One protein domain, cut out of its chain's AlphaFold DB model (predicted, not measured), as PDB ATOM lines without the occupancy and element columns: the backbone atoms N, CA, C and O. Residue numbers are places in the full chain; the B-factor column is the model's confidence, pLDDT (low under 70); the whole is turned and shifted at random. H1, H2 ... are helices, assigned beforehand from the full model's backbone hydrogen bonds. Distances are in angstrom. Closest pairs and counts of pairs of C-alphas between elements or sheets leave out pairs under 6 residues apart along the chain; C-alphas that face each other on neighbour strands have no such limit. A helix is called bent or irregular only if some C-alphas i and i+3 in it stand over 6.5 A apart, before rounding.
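What this domain is: This is residues 165 to 179, 200 to 255 and 275 to 314 of the 314 residues of the protein "Hypothetical protein" of Timema monikensis (UniProt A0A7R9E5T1). Three long helices make the body: H1 and H5 form a V that closes near Phe 219 of H1 and Leu 302 of H5, and H3 crosses H1 over one side of that V. The short H4 bridges the V's wider end, the short H2 makes the corner between H1 and H3, and residues 165 to 174 run past H1 on the side away from H3. The printed part has 111 residues with five named helices, H1 to H5 in order along the chain, and no named strand; the class is all helix. It is compact, with a radius of gyration of the C-alphas of 15.1 A, and spans 43 by 39 by 24 A.

Where its parts are: Start at Phe 165, C-alpha at (219.755, 225.547, 134.439); residues 165 to 179 hold no named element. Past the cut, find C-alpha 200 at (218.494, 263.921, 133.480), where H1, residues 200 to 220, begins its 31.4 A. H2 follows at residues 222 to 226, then H3 at residues 228 to 247, 28.7 A long. After the second cut look for H4, residues 279 to 287, which is irregular: C-alphas 280 and 283 are 7.1 A apart. H5, residues 289 to 307, runs 26.7 A to C-alpha 307 at (231.211, 228.129, 121.578).

How they stand to each other: H1 and H5 are the hubs, touching three helices each. H3 touches H1 with residues 234 to 241 alone, at a steep tilt of 55 degrees, opposite ways; the closest C-alphas, of Lys 211 and His 237, are 5.3 A apart. H1 and H5 only just touch, with 3 pairs of C-alphas within 8 A, the closest Phe 219 and Leu 302 at 6.6 A; they run the same way at a steep tilt of 45 degrees. H4 only just touches H1, with 3 such pairs, about perpendicular at 77 degrees; its closest C-alphas there are Tyr 209 and Gln 279, 6.5 A. H4 and H5 touch only at the corner, and only just, with 3 pairs; the C-alphas of Gln 285 and Phe 291 are closest, at 6.1 A. H2 touches H3 only at the corner, the C-alphas of Cys 225 and Trp 231 closest at 4.9 A. H3 and H5 are close but not clearly touching, Phe 245 to Arg 292 being the closest C-alphas at 7.6 A, while H2 and H4 are apart. In H3 and H5 every O i to N i+4 pair is within hydrogen-bond range, against 13 of 17 in H1, 3 of 5 in H4 and 0 of 1 in H2, where 2 of 2 O i to N i+3 pairs are.

The domain as a whole: The farthest C-alphas, of Leu 255 and Ala 314, are 48.6 A apart. Residues 180 to 199 and 256 to 274 are not printed, and the C-alpha gaps are 15.1 A and 23.8 A; the second lies in the link from H3 to H4. Confidence is under 70 at residues 175 to 179, 200 to 205, 251 to 255 and 309 to 314.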
ATOM      1  N   PHE A 165     219.427 224.262 133.838       84.50
ATOM      2  CA  PHE A 165     219.755 225.547 134.439       84.50
ATOM      3  C   PHE A 165     218.836 225.802 135.634       84.50
ATOM      4  O   PHE A 165     217.635 225.555 135.555       84.50
ATOM      5  N   ASN A 166     219.387 226.341 136.726       83.88
ATOM      6  CA  ASN A 166     218.581 226.796 137.855       83.88
ATOM      7  C   ASN A 166     217.859 228.095 137.471       83.88
ATOM      8  O   ASN A 166     218.321 229.208 137.743       83.88
ATOM      9  N   LEU A 167     216.713 227.925 136.822       86.44
ATOM     10  CA  LEU A 167     215.813 229.001 136.459       86.44
ATOM     11  C   LEU A 167     214.991 229.493 137.652       86.44
ATOM     12  O   LEU A 167     214.047 230.214 137.416       86.44
ATOM     13  N   ASP A 168     215.328 229.207 138.903       83.12
ATOM     14  CA  ASP A 168     214.685 229.844 140.065       83.12
ATOM     15  C   ASP A 168     215.608 230.874 140.733       83.12
ATOM     16  O   ASP A 168     215.162 231.713 141.509       83.12
ATOM     17  N   ASN A 169     216.902 230.884 140.381       84.12
ATOM     18  CA  ASN A 169     217.873 231.851 140.899       84.12
ATOM     19  C   ASN A 169     217.753 233.222 140.207       84.12
ATOM     20  O   ASN A 169     218.633 233.636 139.450       84.12
ATOM     21  N   ILE A 170     216.631 233.905 140.427       85.62
ATOM     22  CA  ILE A 170     216.329 235.208 139.828       85.62
ATOM     23  C   ILE A 170     217.133 236.299 140.537       85.62
ATOM     24  O   ILE A 170     217.175 236.362 141.764       85.62
ATOM     25  N   THR A 171     217.768 237.181 139.764       86.50
ATOM     26  CA  THR A 171     218.318 238.427 140.310       86.50
ATOM     27  C   THR A 171     217.220 239.482 140.294       86.50
ATOM     28  O   THR A 171     216.865 239.981 139.229       86.50
ATOM     29  N   GLU A 172     216.671 239.797 141.462       84.31
ATOM     30  CA  GLU A 172     215.649 240.834 141.627       84.31
ATOM     31  C   GLU A 172     216.294 242.224 141.650       84.31
ATOM     32  O   GLU A 172     217.279 242.462 142.356       84.31
ATOM     33  N   TYR A 173     215.753 243.149 140.861       85.38
ATOM     34  CA  TYR A 173     216.208 244.534 140.767       85.38
ATOM     35  C   TYR A 173     214.999 245.453 140.551       85.38
ATOM     36  O   TYR A 173     213.970 245.017 140.032       85.38
ATOM     37  N   GLY A 174     215.117 246.714 140.970       76.75
ATOM     38  CA  GLY A 174     214.025 247.682 140.900       76.75
ATOM     39  C   GLY A 174     213.573 247.920 139.460       76.75
ATOM     40  O   GLY A 174     214.391 248.035 138.547       76.75
ATOM     41  N   THR A 175     212.262 248.000 139.249       67.06
ATOM     42  CA  THR A 175     211.681 248.463 137.979       67.06
ATOM     43  C   THR A 175     211.190 249.903 138.148       67.06
ATOM     44  O   THR A 175     211.064 250.366 139.276       67.06
ATOM     45  N   GLU A 176     210.908 250.639 137.063       56.31
ATOM     46  CA  GLU A 176     210.559 252.078 137.114       56.31
ATOM     47  C   GLU A 176     209.369 252.388 138.045       56.31
ATOM     48  O   GLU A 176     209.194 253.529 138.455       56.31
ATOM     49  N   ALA A 177     208.574 251.373 138.403       49.78
ATOM     50  CA  ALA A 177     207.440 251.457 139.317       49.78
ATOM     51  C   ALA A 177     207.805 251.477 140.817       49.78
ATOM     52  O   ALA A 177     206.950 251.814 141.628       49.78
ATOM     53  N   ASP A 178     209.039 251.130 141.195       45.97
ATOM     54  CA  ASP A 178     209.471 251.005 142.601       45.97
ATOM     55  C   ASP A 178     210.109 252.300 143.149       45.97
ATOM     56  O   ASP A 178     210.492 252.394 144.310       45.97
ATOM     57  N   GLY A 179     210.218 253.335 142.305       44.03
ATOM     58  CA  GLY A 179     210.829 254.625 142.642       44.03
ATOM     59  C   GLY A 179     210.003 255.531 143.563       44.03
ATOM     60  O   GLY A 179     210.450 256.642 143.839       44.03
ATOM     61  N   SER A 200     217.919 264.475 134.712       43.19
ATOM     62  CA  SER A 200     218.494 263.921 133.480       43.19
ATOM     63  C   SER A 200     219.654 262.959 133.746       43.19
ATOM     64  O   SER A 200     219.814 261.997 132.996       43.19
ATOM     65  N   LYS A 201     220.438 263.189 134.811       49.28
ATOM     66  CA  LYS A 201     221.526 262.289 135.224       49.28
ATOM     67  C   LYS A 201     220.946 261.004 135.822       49.28
ATOM     68  O   LYS A 201     221.282 259.923 135.357       49.28
ATOM     69  N   LEU A 202     219.965 261.136 136.720       51.72
ATOM     70  CA  LEU A 202     219.259 260.006 137.336       51.72
ATOM     71  C   LEU A 202     218.520 259.130 136.308       51.72
ATOM     72  O   LEU A 202     218.529 257.903 136.411       51.72
ATOM     73  N   LYS A 203     217.936 259.737 135.266       53.97
ATOM     74  CA  LYS A 203     217.290 259.004 134.163       53.97
ATOM     75  C   LYS A 203     218.288 258.255 133.270       53.97
ATOM     76  O   LYS A 203     217.984 257.163 132.785       53.97
ATOM     77  N   LEU A 204     219.473 258.827 133.046       53.94
ATOM     78  CA  LEU A 204     220.552 258.176 132.295       53.94
ATOM     79  C   LEU A 204     221.125 256.993 133.094       53.94
ATOM     80  O   LEU A 204     221.321 255.914 132.527       53.94
ATOM     81  N   ASP A 205     221.267 257.160 134.410       69.00
ATOM     82  CA  ASP A 205     221.693 256.110 135.339       69.00
ATOM     83  C   ASP A 205     220.684 254.958 135.397       69.00
ATOM     84  O   ASP A 205     221.083 253.792 135.352       69.00
ATOM     85  N   TYR A 206     219.379 255.253 135.394       78.44
ATOM     86  CA  TYR A 206     218.350 254.211 135.378       78.44
ATOM     87  C   TYR A 206     218.377 253.380 134.083       78.44
ATOM     88  O   TYR A 206     218.260 252.154 134.111       78.44
ATOM     89  N   ASN A 207     218.589 254.017 132.927       83.50
ATOM     90  CA  ASN A 207     218.663 253.285 131.664       83.50
ATOM     91  C   ASN A 207     219.848 252.305 131.630       83.50
ATOM     92  O   ASN A 207     219.710 251.192 131.119       83.50
ATOM     93  N   LEU A 208     221.002 252.707 132.175       86.56
ATOM     94  CA  LEU A 208     222.151 251.817 132.333       86.56
ATOM     95  C   LEU A 208     221.850 250.707 133.345       86.56
ATOM     96  O   LEU A 208     222.135 249.548 133.058       86.56
ATOM     97  N   TYR A 209     221.243 251.051 134.480       89.88
ATOM     98  CA  TYR A 209     220.860 250.118 135.536       89.88
ATOM     99  C   TYR A 209     219.932 249.006 135.034       89.88
ATOM    100  O   TYR A 209     220.257 247.826 135.181       89.88
ATOM    101  N   GLY A 210     218.840 249.363 134.352       88.56
ATOM    102  CA  GLY A 210     217.902 248.387 133.797       88.56
ATOM    103  C   GLY A 210     218.560 247.481 132.754       88.56
ATOM    104  O   GLY A 210     218.405 246.264 132.797       88.56
ATOM    105  N   LYS A 211     219.379 248.048 131.855       90.25
ATOM    106  CA  LYS A 211     220.135 247.261 130.865       90.25
ATOM    107  C   LYS A 211     221.162 246.335 131.511       90.25
ATOM    108  O   LYS A 211     221.384 245.238 131.006       90.25
ATOM    109  N   PHE A 212     221.813 246.787 132.581       92.44
ATOM    110  CA  PHE A 212     222.830 246.026 133.292       92.44
ATOM    111  C   PHE A 212     222.219 244.803 133.974       92.44
ATOM    112  O   PHE A 212     222.680 243.687 133.742       92.44
ATOM    113  N   TRP A 213     221.155 244.981 134.759       93.19
ATOM    114  CA  TRP A 213     220.540 243.860 135.470       93.19
ATOM    115  C   TRP A 213     219.718 242.949 134.557       93.19
ATOM    116  O   TRP A 213     219.695 241.741 134.786       93.19
ATOM    117  N   ALA A 214     219.176 243.464 133.447       91.75
ATOM    118  CA  ALA A 214     218.581 242.627 132.407       91.75
ATOM    119  C   ALA A 214     219.573 241.599 131.826       91.75
ATOM    120  O   ALA A 214     219.153 240.522 131.410       91.75
ATOM    121  N   LEU A 215     220.890 241.872 131.831       93.38
ATOM    122  CA  LEU A 215     221.898 240.887 131.408       93.38
ATOM    123  C   LEU A 215     221.953 239.656 132.318       93.38
ATOM    124  O   LEU A 215     222.294 238.576 131.838       93.38
ATOM    125  N   GLN A 216     221.608 239.783 133.604       93.50
ATOM    126  CA  GLN A 216     221.663 238.651 134.533       93.50
ATOM    127  C   GLN A 216     220.695 237.533 134.140       93.50
ATOM    128  O   GLN A 216     221.016 236.360 134.324       93.50
ATOM    129  N   ASP A 217     219.567 237.859 133.504       92.25
ATOM    130  CA  ASP A 217     218.640 236.841 133.005       92.25
ATOM    131  C   ASP A 217     219.228 236.031 131.833       92.25
ATOM    132  O   ASP A 217     219.028 234.818 131.741       92.25
ATOM    133  N   PHE A 218     220.058 236.661 130.994       92.31
ATOM    134  CA  PHE A 218     220.811 235.960 129.946       92.31
ATOM    135  C   PHE A 218     221.915 235.065 130.522       92.31
ATOM    136  O   PHE A 218     222.150 233.977 129.998       92.31
ATOM    137  N   PHE A 219     222.580 235.485 131.604       92.75
ATOM    138  CA  PHE A 219     223.565 234.641 132.291       92.75
ATOM    139  C   PHE A 219     222.912 233.449 133.004       92.75
ATOM    140  O   PHE A 219     223.487 232.362 133.029       92.75
ATOM    141  N   ARG A 220     221.701 233.636 133.541       91.62
ATOM    142  CA  ARG A 220     220.886 232.582 134.166       91.62
ATOM    143  C   ARG A 220     220.320 231.594 133.148       91.62
ATOM    144  O   ARG A 220     220.298 230.397 133.419       91.62
ATOM    145  N   ASN A 221     219.880 232.076 131.987       91.06
ATOM    146  CA  ASN A 221     219.358 231.247 130.904       91.06
ATOM    147  C   ASN A 221     220.100 231.517 129.578       91.06
ATOM    148  O   ASN A 221     219.591 232.233 128.706       91.06
ATOM    149  N   PRO A 222     221.274 230.885 129.378       90.62
ATOM    150  CA  PRO A 222     222.085 231.038 128.170       90.62
ATOM    151  C   PRO A 222     221.366 230.677 126.868       90.62
ATOM    152  O   PRO A 222     221.741 231.150 125.795       90.62
ATOM    153  N   ASN A 223     220.327 229.839 126.934       88.69
ATOM    154  CA  ASN A 223     219.610 229.390 125.743       88.69
ATOM    155  C   ASN A 223     218.843 230.533 125.056       88.69
ATOM    156  O   ASN A 223     218.600 230.469 123.850       88.69
ATOM    157  N   GLN A 224     218.536 231.622 125.773       89.31
ATOM    158  CA  GLN A 224     217.930 232.818 125.176       89.31
ATOM    159  C   GLN A 224     218.814 233.445 124.090       89.31
ATOM    160  O   GLN A 224     218.299 234.023 123.131       89.31
ATOM    161  N   CYS A 225     220.138 233.281 124.179       89.25
ATOM    162  CA  CYS A 225     221.087 233.819 123.207       89.25
ATOM    163  C   CYS A 225     220.967 233.188 121.808       89.25
ATOM    164  O   CYS A 225     221.460 233.776 120.848       89.25
ATOM    165  N   TYR A 226     220.296 232.039 121.656       86.75
ATOM    166  CA  TYR A 226     220.046 231.435 120.339       86.75
ATOM    167  C   TYR A 226     218.875 232.087 119.588       86.75
ATOM    168  O   TYR A 226     218.760 231.950 118.367       86.75
ATOM    169  N   ASN A 227     218.016 232.845 120.277       90.56
ATOM    170  CA  ASN A 227     216.950 233.602 119.632       90.56
ATOM    171  C   ASN A 227     217.497 234.921 119.059       90.56
ATOM    172  O   ASN A 227     218.112 235.720 119.759       90.56
ATOM    173  N   LYS A 228     217.215 235.199 117.779       88.31
ATOM    174  CA  LYS A 228     217.733 236.385 117.069       88.31
ATOM    175  C   LYS A 228     217.343 237.725 117.705       88.31
ATOM    176  O   LYS A 228     218.132 238.666 117.647       88.31
ATOM    177  N   VAL A 229     216.130 237.845 118.247       92.88
ATOM    178  CA  VAL A 229     215.649 239.085 118.882       92.88
ATOM    179  C   VAL A 229     216.363 239.282 120.214       92.88
ATOM    180  O   VAL A 229     216.945 240.338 120.455       92.88
ATOM    181  N   GLN A 230     216.403 238.226 121.022       90.06
ATOM    182  CA  GLN A 230     217.060 238.218 122.323       90.06
ATOM    183  C   GLN A 230     218.573 238.446 122.212       90.06
ATOM    184  O   GLN A 230     219.141 239.239 122.958       90.06
ATOM    185  N   TRP A 231     219.226 237.875 121.199       91.25
ATOM    186  CA  TRP A 231     220.641 238.121 120.919       91.25
ATOM    187  C   TRP A 231     220.950 239.589 120.600       91.25
ATOM    188  O   TRP A 231     221.971 240.124 121.039       91.25
ATOM    189  N   LYS A 232     220.070 240.273 119.853       92.19
ATOM    190  CA  LYS A 232     220.227 241.710 119.571       92.19
ATOM    191  C   LYS A 232     220.106 242.548 120.843       92.19
ATOM    192  O   LYS A 232     220.892 243.480 121.025       92.19
ATOM    193  N   ILE A 233     219.158 242.203 121.717       91.88
ATOM    194  CA  ILE A 233     218.980 242.848 123.026       91.88
ATOM    195  C   ILE A 233     220.243 242.648 123.870       91.88
ATOM    196  O   ILE A 233     220.873 243.633 124.259       91.88
ATOM    197  N   PHE A 234     220.682 241.396 124.032       92.44
ATOM    198  CA  PHE A 234     221.900 241.035 124.753       92.44
ATOM    199  C   PHE A 234     223.129 241.789 124.230       92.44
ATOM    200  O   PHE A 234     223.848 242.414 125.006       92.44
ATOM    201  N   SER A 235     223.346 241.807 122.912       90.81
ATOM    202  CA  SER A 235     224.485 242.498 122.285       90.81
ATOM    203  C   SER A 235     224.468 244.004 122.561       90.81
ATOM    204  O   SER A 235     225.503 244.608 122.856       90.81
ATOM    205  N   THR A 236     223.280 244.615 122.508       92.38
ATOM    206  CA  THR A 236     223.091 246.046 122.782       92.38
ATOM    207  C   THR A 236     223.351 246.366 124.253       92.38
ATOM    208  O   THR A 236     224.057 247.326 124.563       92.38
ATOM    209  N   HIS A 237     222.798 245.575 125.175       91.62
ATOM    210  CA  HIS A 237     222.995 245.754 126.616       91.62
ATOM    211  C   HIS A 237     224.463 245.551 127.004       91.62
ATOM    212  O   HIS A 237     225.050 246.422 127.641       91.62
ATOM    213  N   SER A 238     225.088 244.483 126.504       90.88
ATOM    214  CA  SER A 238     226.507 244.178 126.723       90.88
ATOM    215  C   SER A 238     227.416 245.310 126.252       90.88
ATOM    216  O   SER A 238     228.315 245.727 126.977       90.88
ATOM    217  N   SER A 239     227.154 245.863 125.064       88.38
ATOM    218  CA  SER A 239     227.936 246.985 124.532       88.38
ATOM    219  C   SER A 239     227.844 248.218 125.432       88.38
ATOM    220  O   SER A 239     228.868 248.824 125.736       88.38
ATOM    221  N   ASN A 240     226.644 248.558 125.915       87.88
ATOM    222  CA  ASN A 240     226.453 249.690 126.829       87.88
ATOM    223  C   ASN A 240     227.191 249.486 128.162       87.88
ATOM    224  O   ASN A 240     227.849 250.407 128.638       87.88
ATOM    225  N   VAL A 241     227.135 248.280 128.735       88.25
ATOM    226  CA  VAL A 241     227.824 247.958 129.996       88.25
ATOM    227  C   VAL A 241     229.344 247.990 129.833       88.25
ATOM    228  O   VAL A 241     230.040 248.583 130.655       88.25
ATOM    229  N   LEU A 242     229.880 247.426 128.749       86.88
ATOM    230  CA  LEU A 242     231.319 247.467 128.477       86.88
ATOM    231  C   LEU A 242     231.815 248.890 128.187       86.88
ATOM    232  O   LEU A 242     232.939 249.234 128.556       86.88
ATOM    233  N   LEU A 243     230.993 249.727 127.547       87.31
ATOM    234  CA  LEU A 243     231.284 251.153 127.392       87.31
ATOM    235  C   LEU A 243     231.292 251.862 128.748       87.31
ATOM    236  O   LEU A 243     232.230 252.603 129.020       87.31
ATOM    237  N   ALA A 244     230.326 251.580 129.626       85.88
ATOM    238  CA  ALA A 244     230.322 252.114 130.984       85.88
ATOM    239  C   ALA A 244     231.593 251.706 131.751       85.88
ATOM    240  O   ALA A 244     232.264 252.569 132.311       85.88
ATOM    241  N   PHE A 245     232.016 250.436 131.691       83.94
ATOM    242  CA  PHE A 245     233.276 249.992 132.307       83.94
ATOM    243  C   PHE A 245     234.500 250.756 131.782       83.94
ATOM    244  O   PHE A 245     235.438 250.993 132.536       83.94
ATOM    245  N   LYS A 246     234.519 251.150 130.505       81.00
ATOM    246  CA  LYS A 246     235.605 251.978 129.957       81.00
ATOM    247  C   LYS A 246     235.540 253.429 130.438       81.00
ATOM    248  O   LYS A 246     236.588 254.042 130.614       81.00
ATOM    249  N   SER A 247     234.337 253.966 130.630       82.56
ATOM    250  CA  SER A 247     234.114 255.351 131.057       82.56
ATOM    251  C   SER A 247     234.383 255.571 132.549       82.56
ATOM    252  O   SER A 247     234.929 256.607 132.923       82.56
ATOM    253  N   PHE A 248     234.027 254.610 133.407       78.50
ATOM    254  CA  PHE A 248     234.272 254.699 134.846       78.50
ATOM    255  C   PHE A 248     235.735 254.385 135.174       78.50
ATOM    256  O   PHE A 248     236.272 253.350 134.764       78.50
ATOM    257  N   LYS A 249     236.379 255.247 135.966       76.38
ATOM    258  CA  LYS A 249     237.723 254.979 136.494       76.38
ATOM    259  C   LYS A 249     237.657 253.857 137.532       76.38
ATOM    260  O   LYS A 249     236.666 253.727 138.240       76.38
ATOM    261  N   LEU A 250     238.691 253.023 137.569       75.62
ATOM    262  CA  LEU A 250     238.849 252.026 138.623       75.62
ATOM    263  C   LEU A 250     239.324 252.730 139.889       75.62
ATOM    264  O   LEU A 250     240.288 253.497 139.831       75.62
ATOM    265  N   ASP A 251     238.678 252.440 141.012       65.38
ATOM    266  CA  ASP A 251     239.200 252.828 142.313       65.38
ATOM    267  C   ASP A 251     240.266 251.813 142.751       65.38
ATOM    268  O   ASP A 251     240.001 250.622 142.924       65.38
ATOM    269  N   ASP A 252     241.497 252.293 142.948       56.84
ATOM    270  CA  ASP A 252     242.658 251.514 143.405       56.84
ATOM    271  C   ASP A 252     242.579 251.209 144.919       56.84
ATOM    272  O   ASP A 252     243.503 251.451 145.702       56.84
ATOM    273  N   LEU A 253     241.447 250.662 145.374       55.59
ATOM    274  CA  LEU A 253     241.227 250.310 146.784       55.59
ATOM    275  C   LEU A 253     242.182 249.207 147.274       55.59
ATOM    276  O   LEU A 253     242.397 249.071 148.475       55.59
ATOM    277  N   GLN A 254     242.820 248.468 146.363       51.53
ATOM    278  CA  GLN A 254     243.780 247.409 146.688       51.53
ATOM    279  C   GLN A 254     245.174 247.939 147.091       51.53
ATOM    280  O   GLN A 254     245.905 247.242 147.790       51.53
ATOM    281  N   LEU A 255     245.557 249.170 146.712       49.00
ATOM    282  CA  LEU A 255     246.895 249.718 147.013       49.00
ATOM    283  C   LEU A 255     246.967 250.500 148.332       49.00
ATOM    284  O   LEU A 255     248.056 250.744 148.852       49.00
ATOM    285  N   PHE A 275     224.776 239.747 144.646       85.88
ATOM    286  CA  PHE A 275     224.885 241.106 144.129       85.88
ATOM    287  C   PHE A 275     223.955 242.063 144.878       85.88
ATOM    288  O   PHE A 275     222.806 241.728 145.155       85.88
ATOM    289  N   LEU A 276     224.439 243.275 145.155       86.75
ATOM    290  CA  LEU A 276     223.599 244.346 145.688       86.75
ATOM    291  C   LEU A 276     222.967 245.071 144.504       86.75
ATOM    292  O   LEU A 276     223.655 245.794 143.790       86.75
ATOM    293  N   THR A 277     221.675 244.862 144.286       88.50
ATOM    294  CA  THR A 277     220.954 245.364 143.111       88.50
ATOM    295  C   THR A 277     220.368 246.759 143.316       88.50
ATOM    296  O   THR A 277     219.566 247.204 142.507       88.50
ATOM    297  N   ASN A 278     220.764 247.496 144.357       85.25
ATOM    298  CA  ASN A 278     220.277 248.859 144.582       85.25
ATOM    299  C   ASN A 278     220.804 249.821 143.499       85.25
ATOM    300  O   ASN A 278     222.012 249.901 143.264       85.25
ATOM    301  N   GLN A 279     219.908 250.594 142.881       82.69
ATOM    302  CA  GLN A 279     220.240 251.567 141.834       82.69
ATOM    303  C   GLN A 279     221.298 252.587 142.271       82.69
ATOM    304  O   GLN A 279     222.212 252.884 141.503       82.69
ATOM    305  N   LYS A 280     221.220 253.081 143.513       82.06
ATOM    306  CA  LYS A 280     222.146 254.093 144.048       82.06
ATOM    307  C   LYS A 280     223.570 253.552 144.226       82.06
ATOM    308  O   LYS A 280     224.512 254.333 144.304       82.06
ATOM    309  N   LEU A 281     223.735 252.227 144.291       84.31
ATOM    310  CA  LEU A 281     225.033 251.574 144.489       84.31
ATOM    311  C   LEU A 281     225.745 251.232 143.181       84.31
ATOM    312  O   LEU A 281     226.945 250.961 143.217       84.31
ATOM    313  N   LEU A 282     225.045 251.238 142.040       85.00
ATOM    314  CA  LEU A 282     225.621 250.751 140.790       85.00
ATOM    315  C   LEU A 282     226.871 251.549 140.399       85.00
ATOM    316  O   LEU A 282     227.877 250.945 140.063       85.00
ATOM    317  N   GLU A 283     226.865 252.880 140.507       82.19
ATOM    318  CA  GLU A 283     228.038 253.712 140.180       82.19
ATOM    319  C   GLU A 283     229.272 253.355 141.033       82.19
ATOM    320  O   GLU A 283     230.390 253.233 140.520       82.19
ATOM    321  N   LEU A 284     229.060 253.099 142.328       83.25
ATOM    322  CA  LEU A 284     230.118 252.674 143.245       83.25
ATOM    323  C   LEU A 284     230.638 251.276 142.884       83.25
ATOM    324  O   LEU A 284     231.846 251.065 142.799       83.25
ATOM    325  N   GLN A 285     229.738 250.332 142.597       85.12
ATOM    326  CA  GLN A 285     230.097 248.980 142.162       85.12
ATOM    327  C   GLN A 285     230.833 248.983 140.821       85.12
ATOM    328  O   GLN A 285     231.787 248.232 140.634       85.12
ATOM    329  N   LEU A 286     230.440 249.859 139.893       84.06
ATOM    330  CA  LEU A 286     231.141 250.049 138.629       84.06
ATOM    331  C   LEU A 286     232.566 250.550 138.849       84.06
ATOM    332  O   LEU A 286     233.402 250.306 137.989       84.06
ATOM    333  N   SER A 287     232.882 251.206 139.961       82.69
ATOM    334  CA  SER A 287     234.249 251.641 140.277       82.69
ATOM    335  C   SER A 287     235.092 250.531 140.930       82.69
ATOM    336  O   SER A 287     236.322 250.587 140.877       82.69
ATOM    337  N   ASP A 288     234.459 249.473 141.453       83.62
ATOM    338  CA  ASP A 288     235.130 248.318 142.061       83.62
ATOM    339  C   ASP A 288     235.676 247.328 141.012       83.62
ATOM    340  O   ASP A 288     234.968 246.775 140.163       83.62
ATOM    341  N   SER A 289     236.976 247.047 141.117       82.56
ATOM    342  CA  SER A 289     237.677 246.062 140.294       82.56
ATOM    343  C   SER A 289     237.131 244.632 140.420       82.56
ATOM    344  O   SER A 289     237.060 243.922 139.412       82.56
ATOM    345  N   ASN A 290     236.735 244.191 141.618       83.88
ATOM    346  CA  ASN A 290     236.253 242.829 141.842       83.88
ATOM    347  C   ASN A 290     234.865 242.642 141.237       83.88
ATOM    348  O   ASN A 290     234.639 241.661 140.530       83.88
ATOM    349  N   PHE A 291     233.979 243.626 141.404       87.69
ATOM    350  CA  PHE A 291     232.669 243.621 140.760       87.69
ATOM    351  C   PHE A 291     232.777 243.504 139.234       87.69
ATOM    352  O   PHE A 291     232.163 242.618 138.635       87.69
ATOM    353  N   ARG A 292     233.631 244.319 138.593       87.19
ATOM    354  CA  ARG A 292     233.872 244.197 137.142       87.19
ATOM    355  C   ARG A 292     234.411 242.824 136.758       87.19
ATOM    356  O   ARG A 292     233.977 242.273 135.749       87.19
ATOM    357  N   ARG A 293     235.341 242.263 137.543       87.25
ATOM    358  CA  ARG A 293     235.871 240.908 137.309       87.25
ATOM    359  C   ARG A 293     234.762 239.863 137.343       87.25
ATOM    360  O   ARG A 293     234.742 239.021 136.452       87.25
ATOM    361  N   TYR A 294     233.831 239.933 138.297       90.81
ATOM    362  CA  TYR A 294     232.708 238.993 138.374       90.81
ATOM    363  C   TYR A 294     231.817 239.062 137.129       90.81
ATOM    364  O   TYR A 294     231.539 238.030 136.524       90.81
ATOM    365  N   VAL A 295     231.452 240.267 136.683       89.50
ATOM    366  CA  VAL A 295     230.631 240.453 135.474       89.50
ATOM    367  C   VAL A 295     231.364 239.964 134.220       89.50
ATOM    368  O   VAL A 295     230.800 239.244 133.400       89.50
ATOM    369  N   LEU A 296     232.645 240.312 134.063       86.94
ATOM    370  CA  LEU A 296     233.451 239.854 132.928       86.94
ATOM    371  C   LEU A 296     233.639 238.333 132.935       86.94
ATOM    372  O   LEU A 296     233.623 237.710 131.874       86.94
ATOM    373  N   LEU A 297     233.775 237.720 134.111       91.06
ATOM    374  CA  LEU A 297     233.849 236.270 134.241       91.06
ATOM    375  C   LEU A 297     232.537 235.602 133.806       91.06
ATOM    376  O   LEU A 297     232.591 234.616 133.074       91.06
ATOM    377  N   GLN A 298     231.374 236.162 134.167       92.12
ATOM    378  CA  GLN A 298     230.075 235.686 133.668       92.12
ATOM    379  C   GLN A 298     230.004 235.734 132.131       92.12
ATOM    380  O   GLN A 298     229.581 234.759 131.509       92.12
ATOM    381  N   PHE A 299     230.495 236.813 131.505       90.50
ATOM    382  CA  PHE A 299     230.616 236.893 130.044       90.50
ATOM    383  C   PHE A 299     231.505 235.788 129.463       90.50
ATOM    384  O   PHE A 299     231.119 235.144 128.490       90.50
ATOM    385  N   LEU A 300     232.680 235.549 130.051       88.38
ATOM    386  CA  LEU A 300     233.607 234.516 129.577       88.38
ATOM    387  C   LEU A 300     233.005 233.110 129.688       88.38
ATOM    388  O   LEU A 300     233.105 232.338 128.734       88.38
ATOM    389  N   ILE A 301     232.340 232.800 130.807       89.25
ATOM    390  CA  ILE A 301     231.638 231.524 131.012       89.25
ATOM    391  C   ILE A 301     230.540 231.349 129.955       89.25
ATOM    392  O   ILE A 301     230.460 230.301 129.312       89.25
ATOM    393  N   LEU A 302     229.730 232.388 129.721       89.19
ATOM    394  CA  LEU A 302     228.675 232.359 128.709       89.19
ATOM    395  C   LEU A 302     229.246 232.142 127.301       89.19
ATOM    396  O   LEU A 302     228.764 231.286 126.561       89.19
ATOM    397  N   PHE A 303     230.295 232.870 126.916       88.62
ATOM    398  CA  PHE A 303     230.912 232.708 125.598       88.62
ATOM    399  C   PHE A 303     231.552 231.334 125.417       88.62
ATOM    400  O   PHE A 303     231.438 230.743 124.341       88.62
ATOM    401  N   GLN A 304     232.176 230.790 126.462       87.19
ATOM    402  CA  GLN A 304     232.673 229.419 126.444       87.19
ATOM    403  C   GLN A 304     231.528 228.421 126.219       87.19
ATOM    404  O   GLN A 304     231.663 227.530 125.378       87.19
ATOM    405  N   TYR A 305     230.394 228.590 126.906       86.81
ATOM    406  CA  TYR A 305     229.207 227.753 126.713       86.81
ATOM    407  C   TYR A 305     228.673 227.825 125.273       86.81
ATOM    408  O   TYR A 305     228.483 226.788 124.636       86.81
ATOM    409  N   LEU A 306     228.499 229.032 124.724       85.19
ATOM    410  CA  LEU A 306     227.974 229.227 123.366       85.19
ATOM    411  C   LEU A 306     228.903 228.642 122.287       85.19
ATOM    412  O   LEU A 306     228.428 228.090 121.288       85.19
ATOM    413  N   ASN A 307     230.220 228.691 122.500       82.19
ATOM    414  CA  ASN A 307     231.211 228.129 121.578       82.19
ATOM    415  C   ASN A 307     231.396 226.609 121.727       82.19
ATOM    416  O   ASN A 307     231.799 225.947 120.771       82.19
ATOM    417  N   SER A 308     231.078 226.030 122.887       82.06
ATOM    418  CA  SER A 308     231.233 224.592 123.138       82.06
ATOM    419  C   SER A 308     230.273 223.757 122.275       82.06
ATOM    420  O   SER A 308     229.107 224.124 122.137       82.06
ATOM    421  N   PRO A 309     230.687 222.631 121.669       66.44
ATOM    422  CA  PRO A 309     229.792 221.745 120.925       66.44
ATOM    423  C   PRO A 309     228.886 220.957 121.890       66.44
ATOM    424  O   PRO A 309     229.160 219.811 122.232       66.44
ATOM    425  N   VAL A 310     227.807 221.576 122.374       63.31
ATOM    426  CA  VAL A 310     226.871 220.930 123.309       63.31
ATOM    427  C   VAL A 310     225.784 220.167 122.542       63.31
ATOM    428  O   VAL A 310     225.196 220.702 121.606       63.31
ATOM    429  N   LYS A 311     225.480 218.927 122.958       52.66
ATOM    430  CA  LYS A 311     224.442 218.057 122.353       52.66
ATOM    431  C   LYS A 311     223.021 218.638 122.386       52.66
ATOM    432  O   LYS A 311     222.168 218.170 121.645       52.66
ATOM    433  N   PHE A 312     222.779 219.643 123.224       54.19
ATOM    434  CA  PHE A 312     221.483 220.307 123.390       54.19
ATOM    435  C   PHE A 312     221.323 221.556 122.504       54.19
ATOM    436  O   PHE A 312     220.390 222.328 122.687       54.19
ATOM    437  N   LYS A 313     222.237 221.764 121.544       56.28
ATOM    438  CA  LYS A 313     222.124 222.767 120.474       56.28
ATOM    439  C   LYS A 313     221.172 222.264 119.378       56.28
ATOM    440  O   LYS A 313     221.633 221.910 118.293       56.28
ATOM    441  N   ALA A 314     219.881 222.171 119.676       40.69
ATOM    442  CA  ALA A 314     218.840 221.846 118.699       40.69
ATOM    443  C   ALA A 314     217.768 222.936 118.695       40.69
ATOM    444  O   ALA A 314     217.329 223.316 119.802       40.69
TER     445      ALA A 314